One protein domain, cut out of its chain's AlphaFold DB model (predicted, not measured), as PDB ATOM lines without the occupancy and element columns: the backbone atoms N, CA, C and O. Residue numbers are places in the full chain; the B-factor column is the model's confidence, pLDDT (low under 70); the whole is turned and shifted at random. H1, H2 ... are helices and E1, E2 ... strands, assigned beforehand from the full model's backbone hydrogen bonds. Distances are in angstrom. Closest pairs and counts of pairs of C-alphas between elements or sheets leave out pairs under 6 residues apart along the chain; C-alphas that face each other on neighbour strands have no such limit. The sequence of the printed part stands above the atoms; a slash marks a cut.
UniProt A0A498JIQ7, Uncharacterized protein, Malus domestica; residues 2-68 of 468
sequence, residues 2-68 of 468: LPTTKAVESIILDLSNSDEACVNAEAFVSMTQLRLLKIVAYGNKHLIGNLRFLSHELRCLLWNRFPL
ATOM      1  N   LEU A   2     511.515 469.098 880.208       66.56
ATOM      2  CA  LEU A   2     511.124 467.692 880.337       66.56
ATOM      3  C   LEU A   2     511.119 466.994 878.961       66.56
ATOM      4  O   LEU A   2     510.907 467.674 877.955       66.56
ATOM      5  N   PRO A   3     511.339 465.667 878.887       65.00
ATOM      6  CA  PRO A   3     511.286 464.937 877.622       65.00
ATOM      7  C   PRO A   3     509.874 464.984 877.022       65.00
ATOM      8  O   PRO A   3     508.907 464.684 877.707       65.00
ATOM      9  N   THR A   4     509.734 465.295 875.736       71.81
ATOM     10  CA  THR A   4     508.422 465.426 875.068       71.81
ATOM     11  C   THR A   4     507.978 464.156 874.324       71.81
ATOM     12  O   THR A   4     507.227 464.221 873.351       71.81
ATOM     13  N   THR A   5     508.465 462.980 874.743       81.06
ATOM     14  CA  THR A   5     508.214 461.695 874.062       81.06
ATOM     15  C   THR A   5     507.169 460.833 874.772       81.06
ATOM     16  O   THR A   5     507.103 460.774 875.997       81.06
ATOM     17  N   LYS A   6     506.391 460.087 873.978       83.56
ATOM     18  CA  LYS A   6     505.372 459.139 874.458       83.56
ATOM     19  C   LYS A   6     505.955 457.919 875.167       83.56
ATOM     20  O   LYS A   6     505.223 457.267 875.899       83.56
ATOM     21  N   ALA A   7     507.232 457.609 874.938       87.44
ATOM     22  CA  ALA A   7     507.902 456.424 875.480       87.44
ATOM     23  C   ALA A   7     508.323 456.566 876.956       87.44
ATOM     24  O   ALA A   7     508.824 455.609 877.537       87.44
ATOM     25  N   VAL A   8     508.167 457.749 877.563       90.31
ATOM     26  CA  VAL A   8     508.544 457.948 878.968       90.31
ATOM     27  C   VAL A   8     507.577 457.196 879.880       90.31
ATOM     28  O   VAL A   8     506.403 457.549 879.965       90.31
ATOM     29  N   GLU A   9     508.092 456.201 880.603       93.25
ATOM     30  CA  GLU A   9     507.331 455.444 881.609       93.25
ATOM     31  C   GLU A   9     507.552 455.938 883.044       93.25
ATOM     32  O   GLU A   9     506.724 455.691 883.921       93.25
ATOM     33  N   SER A  10     508.650 456.644 883.313       93.38
ATOM     34  CA  SER A  10     509.008 457.080 884.662       93.38
ATOM     35  C   SER A  10     509.651 458.455 884.655       93.38
ATOM     36  O   SER A  10     510.505 458.750 883.817       93.38
ATOM     37  N   ILE A  11     509.241 459.285 885.612       91.00
ATOM     38  CA  ILE A  11     509.831 460.591 885.876       91.00
ATOM     39  C   ILE A  11     510.090 460.738 887.365       91.00
ATOM     40  O   ILE A  11     509.190 460.560 888.184       91.00
ATOM     41  N   ILE A  12     511.315 461.143 887.691       90.44
ATOM     42  CA  ILE A  12     511.711 461.581 889.024       90.44
ATOM     43  C   ILE A  12     512.261 462.998 888.886       90.44
ATOM     44  O   ILE A  12     513.256 463.214 888.196       90.44
ATOM     45  N   LEU A  13     511.591 463.958 889.514       86.56
ATOM     46  CA  LEU A  13     512.000 465.356 889.555       86.56
ATOM     47  C   LEU A  13     512.399 465.705 890.973       86.56
ATOM     48  O   LEU A  13     511.555 465.782 891.866       86.56
ATOM     49  N   ASP A  14     513.692 465.924 891.154       85.06
ATOM     50  CA  ASP A  14     514.232 466.487 892.376       85.06
ATOM     51  C   ASP A  14     514.397 467.995 892.192       85.06
ATOM     52  O   ASP A  14     515.243 468.469 891.433       85.06
ATOM     53  N   LEU A  15     513.532 468.752 892.859       78.38
ATOM     54  CA  LEU A  15     513.526 470.208 892.841       78.38
ATOM     55  C   LEU A  15     514.151 470.782 894.111       78.38
ATOM     56  O   LEU A  15     514.003 471.977 894.358       78.38
ATOM     57  N   SER A  16     514.819 469.975 894.939       75.81
ATOM     58  CA  SER A  16     515.311 470.391 896.257       75.81
ATOM     59  C   SER A  16     516.274 471.576 896.184       75.81
ATOM     60  O   SER A  16     516.143 472.506 896.973       75.81
ATOM     61  N   ASN A  17     517.139 471.603 895.167       70.81
ATOM     62  CA  ASN A  17     518.236 472.572 895.032       70.81
ATOM     63  C   ASN A  17     517.933 473.778 894.122       70.81
ATOM     64  O   ASN A  17     518.846 474.512 893.761       70.81
ATOM     65  N   SER A  18     516.688 473.960 893.673       65.19
ATOM     66  CA  SER A  18     516.324 475.060 892.766       65.19
ATOM     67  C   SER A  18     515.456 476.087 893.479       65.19
ATOM     68  O   SER A  18     514.419 475.703 893.999       65.19
ATOM     69  N   ASP A  19     515.822 477.366 893.480       58.94
ATOM     70  CA  ASP A  19     515.075 478.403 894.215       58.94
ATOM     71  C   ASP A  19     513.748 478.821 893.538       58.94
ATOM     72  O   ASP A  19     512.843 479.304 894.212       58.94
ATOM     73  N   GLU A  20     513.570 478.546 892.236       59.28
ATOM     74  CA  GLU A  20     512.419 479.004 891.426       59.28
ATOM     75  C   GLU A  20     511.835 477.916 890.493       59.28
ATOM     76  O   GLU A  20     511.339 478.194 889.397       59.28
ATOM     77  N   ALA A  21     511.897 476.639 890.875       61.12
ATOM     78  CA  ALA A  21     511.364 475.573 890.023       61.12
ATOM     79  C   ALA A  21     509.825 475.507 890.046       61.12
ATOM     80  O   ALA A  21     509.228 474.867 890.912       61.12
ATOM     81  N   CYS A  22     509.188 476.099 889.034       63.94
ATOM     82  CA  CYS A  22     507.792 475.836 888.687       63.94
ATOM     83  C   CYS A  22     507.714 474.680 887.682       63.94
ATOM     84  O   CYS A  22     508.260 474.756 886.579       63.94
ATOM     85  N   VAL A  23     506.998 473.612 888.032       68.81
ATOM     86  CA  VAL A  23     506.635 472.569 887.063       68.81
ATOM     87  C   VAL A  23     505.299 472.970 886.437       68.81
ATOM     88  O   VAL A  23     504.365 473.345 887.147       68.81
ATOM     89  N   ASN A  24     505.210 472.923 885.105       74.69
ATOM     90  CA  ASN A  24     503.940 473.065 884.394       74.69
ATOM     91  C   ASN A  24     503.355 471.672 884.139       74.69
ATOM     92  O   ASN A  24     504.023 470.827 883.538       74.69
ATOM     93  N   ALA A  25     502.114 471.433 884.570       72.88
ATOM     94  CA  ALA A  25     501.431 470.158 884.346       72.88
ATOM     95  C   ALA A  25     501.258 469.818 882.849       72.88
ATOM     96  O   ALA A  25     501.219 468.644 882.483       72.88
ATOM     97  N   GLU A  26     501.218 470.821 881.966       78.44
ATOM     98  CA  GLU A  26     501.165 470.629 880.510       78.44
ATOM     99  C   GLU A  26     502.413 469.930 879.955       78.44
ATOM    100  O   GLU A  26     502.354 469.284 878.907       78.44
ATOM    101  N   ALA A  27     503.539 469.981 880.673       79.19
ATOM    102  CA  ALA A  27     504.750 469.281 880.265       79.19
ATOM    103  C   ALA A  27     504.563 467.753 880.225       79.19
ATOM    104  O   ALA A  27     505.287 467.070 879.501       79.19
ATOM    105  N   PHE A  28     503.572 467.220 880.950       84.12
ATOM    106  CA  PHE A  28     503.275 465.788 880.993       84.12
ATOM    107  C   PHE A  28     502.314 465.315 879.890       84.12
ATOM    108  O   PHE A  28     502.192 464.112 879.682       84.12
ATOM    109  N   VAL A  29     501.689 466.227 879.125       84.94
ATOM    110  CA  VAL A  29     500.656 465.900 878.111       84.94
ATOM    111  C   VAL A  29     501.132 464.856 877.098       84.94
ATOM    112  O   VAL A  29     500.371 463.984 876.681       84.94
ATOM    113  N   SER A  30     502.396 464.944 876.681       85.44
ATOM    114  CA  SER A  30     502.968 464.052 875.663       85.44
ATOM    115  C   SER A  30     503.348 462.665 876.196       85.44
ATOM    116  O   SER A  30     503.527 461.740 875.405       85.44
ATOM    117  N   MET A  31     503.435 462.486 877.515       89.75
ATOM    118  CA  MET A  31     503.969 461.286 878.166       89.75
ATOM    119  C   MET A  31     502.851 460.286 878.463       89.75
ATOM    120  O   MET A  31     502.571 459.925 879.606       89.75
ATOM    121  N   THR A  32     502.169 459.830 877.417       88.69
ATOM    122  CA  THR A  32     500.970 458.994 877.554       88.69
ATOM    123  C   THR A  32     501.230 457.612 878.161       88.69
ATOM    124  O   THR A  32     500.275 456.974 878.578       88.69
ATOM    125  N   GLN A  33     502.481 457.145 878.235       91.75
ATOM    126  CA  GLN A  33     502.862 455.868 878.866       91.75
ATOM    127  C   GLN A  33     503.420 456.035 880.288       91.75
ATOM    128  O   GLN A  33     503.957 455.085 880.854       91.75
ATOM    129  N   LEU A  34     503.311 457.229 880.882       91.88
ATOM    130  CA  LEU A  34     503.860 457.498 882.208       91.88
ATOM    131  C   LEU A  34     503.171 456.642 883.281       91.88
ATOM    132  O   LEU A  34     501.966 456.744 883.496       91.88
ATOM    133  N   ARG A  35     503.960 455.828 883.985       94.81
ATOM    134  CA  ARG A  35     503.526 454.908 885.046       94.81
ATOM    135  C   ARG A  35     503.991 455.350 886.427       94.81
ATOM    136  O   ARG A  35     503.301 455.065 887.403       94.81
ATOM    137  N   LEU A  36     505.118 456.053 886.514       95.19
ATOM    138  CA  LEU A  36     505.633 456.615 887.761       95.19
ATOM    139  C   LEU A  36     505.917 458.105 887.601       95.19
ATOM    140  O   LEU A  36     506.672 458.503 886.716       95.19
ATOM    141  N   LEU A  37     505.365 458.902 888.508       92.19
ATOM    142  CA  LEU A  37     505.727 460.301 888.679       92.19
ATOM    143  C   LEU A  37     506.127 460.530 890.135       92.19
ATOM    144  O   LEU A  37     505.294 460.401 891.029       92.19
ATOM    145  N   LYS A  38     507.396 460.876 890.356       91.75
ATOM    146  CA  LYS A  38     507.925 461.297 891.653       91.75
ATOM    147  C   LYS A  38     508.395 462.741 891.572       91.75
ATOM    148  O   LYS A  38     509.249 463.059 890.749       91.75
ATOM    149  N   ILE A  39     507.867 463.600 892.431       87.81
ATOM    150  CA  ILE A  39     508.261 465.002 892.549       87.81
ATOM    151  C   ILE A  39     508.652 465.263 894.002       87.81
ATOM    152  O   ILE A  39     507.847 465.096 894.919       87.81
ATOM    153  N   VAL A  40     509.905 465.668 894.200       82.44
ATOM    154  CA  VAL A  40     510.468 466.048 895.498       82.44
ATOM    155  C   VAL A  40     510.719 467.550 895.474       82.44
ATOM    156  O   VAL A  40     511.450 468.041 894.619       82.44
ATOM    157  N   ALA A  41     510.100 468.290 896.391       75.06
ATOM    158  CA  ALA A  41     510.236 469.739 896.483       75.06
ATOM    159  C   ALA A  41     510.436 470.190 897.940       75.06
ATOM    160  O   ALA A  41     509.789 469.678 898.855       75.06
ATOM    161  N   TYR A  42     511.299 471.192 898.138       68.12
ATOM    162  CA  TYR A  42     511.487 471.913 899.406       68.12
ATOM    163  C   TYR A  42     511.179 473.402 899.200       68.12
ATOM    164  O   TYR A  42     511.680 473.992 898.245       68.12
ATOM    165  N   GLY A  43     510.366 474.003 900.077       63.41
ATOM    166  CA  GLY A  43     509.955 475.418 900.011       63.41
ATOM    167  C   GLY A  43     508.583 475.664 899.361       63.41
ATOM    168  O   GLY A  43     507.868 474.721 899.025       63.41
ATOM    169  N   ASN A  44     508.212 476.940 899.186       55.53
ATOM    170  CA  ASN A  44     506.947 477.389 898.574       55.53
ATOM    171  C   ASN A  44     506.992 477.298 897.036       55.53
ATOM    172  O   ASN A  44     506.803 478.285 896.329       55.53
ATOM    173  N   LYS A  45     507.308 476.115 896.503       62.66
ATOM    174  CA  LYS A  45     507.422 475.893 895.055       62.66
ATOM    175  C   LYS A  45     506.045 475.609 894.476       62.66
ATOM    176  O   LYS A  45     505.368 474.669 894.889       62.66
ATOM    177  N   HIS A  46     505.621 476.432 893.528       57.59
ATOM    178  CA  HIS A  46     504.294 476.341 892.938       57.59
ATOM    179  C   HIS A  46     504.317 475.445 891.693       57.59
ATOM    180  O   HIS A  46     505.034 475.706 890.730       57.59
ATOM    181  N   LEU A  47     503.485 474.401 891.679       58.25
ATOM    182  CA  LEU A  47     503.027 473.837 890.411       58.25
ATOM    183  C   LEU A  47     502.044 474.838 889.798       58.25
ATOM    184  O   LEU A  47     501.075 475.229 890.449       58.25
ATOM    185  N   ILE A  48     502.267 475.211 888.543       55.53
ATOM    186  CA  ILE A  48     501.305 475.982 887.756       55.53
ATOM    187  C   ILE A  48     500.686 475.003 886.763       55.53
ATOM    188  O   ILE A  48     501.363 474.523 885.861       55.53
ATOM    189  N   GLY A  49     499.410 474.664 886.928       55.06
ATOM    190  CA  GLY A  49     498.685 473.885 885.923       55.06
ATOM    191  C   GLY A  49     497.788 472.788 886.483       55.06
ATOM    192  O   GLY A  49     497.733 472.521 887.680       55.06
ATOM    193  N   ASN A  50     497.040 472.167 885.575       64.69
ATOM    194  CA  ASN A  50     495.976 471.227 885.890       64.69
ATOM    195  C   ASN A  50     496.456 469.770 885.766       64.69
ATOM    196  O   ASN A  50     496.963 469.371 884.722       64.69
ATOM    197  N   LEU A  51     496.223 468.946 886.794       72.06
ATOM    198  CA  LEU A  51     496.579 467.520 886.792       72.06
ATOM    199  C   LEU A  51     495.834 466.664 885.752       72.06
ATOM    200  O   LEU A  51     496.156 465.487 885.615       72.06
ATOM    201  N   ARG A  52     494.863 467.221 885.016       68.88
ATOM    202  CA  ARG A  52     494.134 466.543 883.923       68.88
ATOM    203  C   ARG A  52     495.027 465.967 882.818       68.88
ATOM    204  O   ARG A  52     494.545 465.175 882.017       68.88
ATOM    205  N   PHE A  53     496.285 466.392 882.746       74.81
ATOM    206  CA  PHE A  53     497.228 465.990 881.706       74.81
ATOM    207  C   PHE A  53     498.090 464.775 882.067       74.81
ATOM    208  O   PHE A  53     498.926 464.368 881.263       74.81
ATOM    209  N   LEU A  54     497.914 464.197 883.260       82.94
ATOM    210  CA  LEU A  54     498.639 462.990 883.648       82.94
ATOM    211  C   LEU A  54     498.129 461.760 882.885       82.94
ATOM    212  O   LEU A  54     496.950 461.655 882.541       82.94
ATOM    213  N   SER A  55     499.032 460.810 882.641       87.25
ATOM    214  CA  SER A  55     498.699 459.565 881.947       87.25
ATOM    215  C   SER A  55     497.663 458.728 882.712       87.25
ATOM    216  O   SER A  55     497.681 458.647 883.938       87.25
ATOM    217  N   HIS A  56     496.798 458.042 881.961       87.94
ATOM    218  CA  HIS A  56     495.878 457.027 882.478       87.94
ATOM    219  C   HIS A  56     496.581 455.714 882.856       87.94
ATOM    220  O   HIS A  56     495.988 454.878 883.533       87.94
ATOM    221  N   GLU A  57     497.834 455.521 882.436       91.56
ATOM    222  CA  GLU A  57     498.675 454.375 882.803       91.56
ATOM    223  C   GLU A  57     499.407 454.583 884.136       91.56
ATOM    224  O   GLU A  57     500.123 453.687 884.593       91.56
ATOM    225  N   LEU A  58     499.213 455.738 884.786       92.31
ATOM    226  CA  LEU A  58     499.879 456.083 886.034       92.31
ATOM    227  C   LEU A  58     499.533 455.075 887.139       92.31
ATOM    228  O   LEU A  58     498.365 454.829 887.439       92.31
ATOM    229  N   ARG A  59     500.578 454.508 887.745       95.81
ATOM    230  CA  ARG A  59     500.500 453.524 888.833       95.81
ATOM    231  C   ARG A  59     501.018 454.081 890.148       95.81
ATOM    232  O   ARG A  59     500.455 453.763 891.185       95.81
ATOM    233  N   CYS A  60     502.046 454.920 890.107       96.62
ATOM    234  CA  CYS A  60     502.644 455.503 891.302       96.62
ATOM    235  C   CYS A  60     502.700 457.023 891.149       96.62
ATOM    236  O   CYS A  60     503.302 457.533 890.197       96.62
ATOM    237  N   LEU A  61     502.087 457.732 892.092       93.44
ATOM    238  CA  LEU A  61     502.121 459.186 892.177       93.44
ATOM    239  C   LEU A  61     502.693 459.591 893.531       93.44
ATOM    240  O   LEU A  61     502.007 459.493 894.543       93.44
ATOM    241  N   LEU A  62     503.950 460.026 893.530       93.69
ATOM    242  CA  LEU A  62     504.652 460.505 894.713       93.69
ATOM    243  C   LEU A  62     504.905 461.996 894.540       93.69
ATOM    244  O   LEU A  62     505.666 462.406 893.666       93.69
ATOM    245  N   TRP A  63     504.257 462.821 895.344       90.12
ATOM    246  CA  TRP A  63     504.301 464.261 895.187       90.12
ATOM    247  C   TRP A  63     504.295 464.966 896.532       90.12
ATOM    248  O   TRP A  63     503.259 465.376 897.050       90.12
ATOM    249  N   ASN A  64     505.494 465.166 897.065       87.12
ATOM    250  CA  ASN A  64     505.655 465.860 898.332       87.12
ATOM    251  C   ASN A  64     505.316 467.343 898.158       87.12
ATOM    252  O   ASN A  64     505.728 467.966 897.175       87.12
ATOM    253  N   ARG A  65     504.608 467.916 899.137       85.50
ATOM    254  CA  ARG A  65     504.146 469.313 899.133       85.50
ATOM    255  C   ARG A  65     503.271 469.632 897.922       85.50
ATOM    256  O   ARG A  65     503.435 470.670 897.280       85.50
ATOM    257  N   PHE A  66     502.344 468.733 897.599       85.62
ATOM    258  CA  PHE A  66     501.382 468.953 896.534       85.62
ATOM    259  C   PHE A  66     500.597 470.262 896.789       85.62
ATOM    260  O   PHE A  66     500.052 470.452 897.883       85.62
ATOM    261  N   PRO A  67     500.569 471.196 895.815       81.19
ATOM    262  CA  PRO A  67     500.151 472.573 896.077       81.19
ATOM    263  C   PRO A  67     498.643 472.805 895.966       81.19
ATOM    264  O   PRO A  67     498.170 473.870 896.361       81.19
ATOM    265  N   LEU A  68     497.879 471.863 895.400       84.31
ATOM    266  CA  LEU A  68     496.426 472.010 895.308       84.31
ATOM    267  C   LEU A  68     495.752 471.452 896.563       84.31
ATOM    268  O   LEU A  68     496.248 470.530 897.207       84.31
TER     269      LEU A  68
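What this domain is: This is residues 2 to 68 of the 468 residues of an uncharacterized protein of Malus domestica (UniProt A0A498JIQ7). What shape is this? With little regular structure, it winds in stacked turns like a short solenoid: parallel strands E1, E2, E3, in that order, form one wall, and loops with the short helix H1 form the opposite side. What builds it? The printed part has 67 residues, 18 in named elements, class mixed, in the order E1, H1, E2, E3; it is compact, radius of gyration of the C-alphas 11.4 A, spanning 30 by 20 by 18 A.

How they stand to each other: How do strands pair? E1, residues 10 to 14, and E2, residues 36 to 40, are parallel at 1 degrees; N 11 and O 36 are within hydrogen-bond range, 2.9 A. E2 and E3, residues 60 to 63, are parallel at 15 degrees; N 39 and O 62 are within range, 2.8 A. Where is H1? H1, residues 25 to 28, is not on the sheet; it is too short for an O i to N i+4 pair. E1, H1, E2 form a strand-helix-strand unit, parallel neighbours with a helix between, its crossover right-handed.

Where its parts are: Where does E1 begin? At C-alpha 10, (509.008, 457.080, 884.662); E1 is 13.2 A long, E2 13.1 A. Where does E3 end? At C-alpha 63, (504.301, 464.261, 895.187).

The domain as a whole: Any cut? The printed part has no cut; the E2 to E3 link is long. Where is pLDDT under 70? In residues 2 to 3, 18 to 23, 42 to 50 and 52.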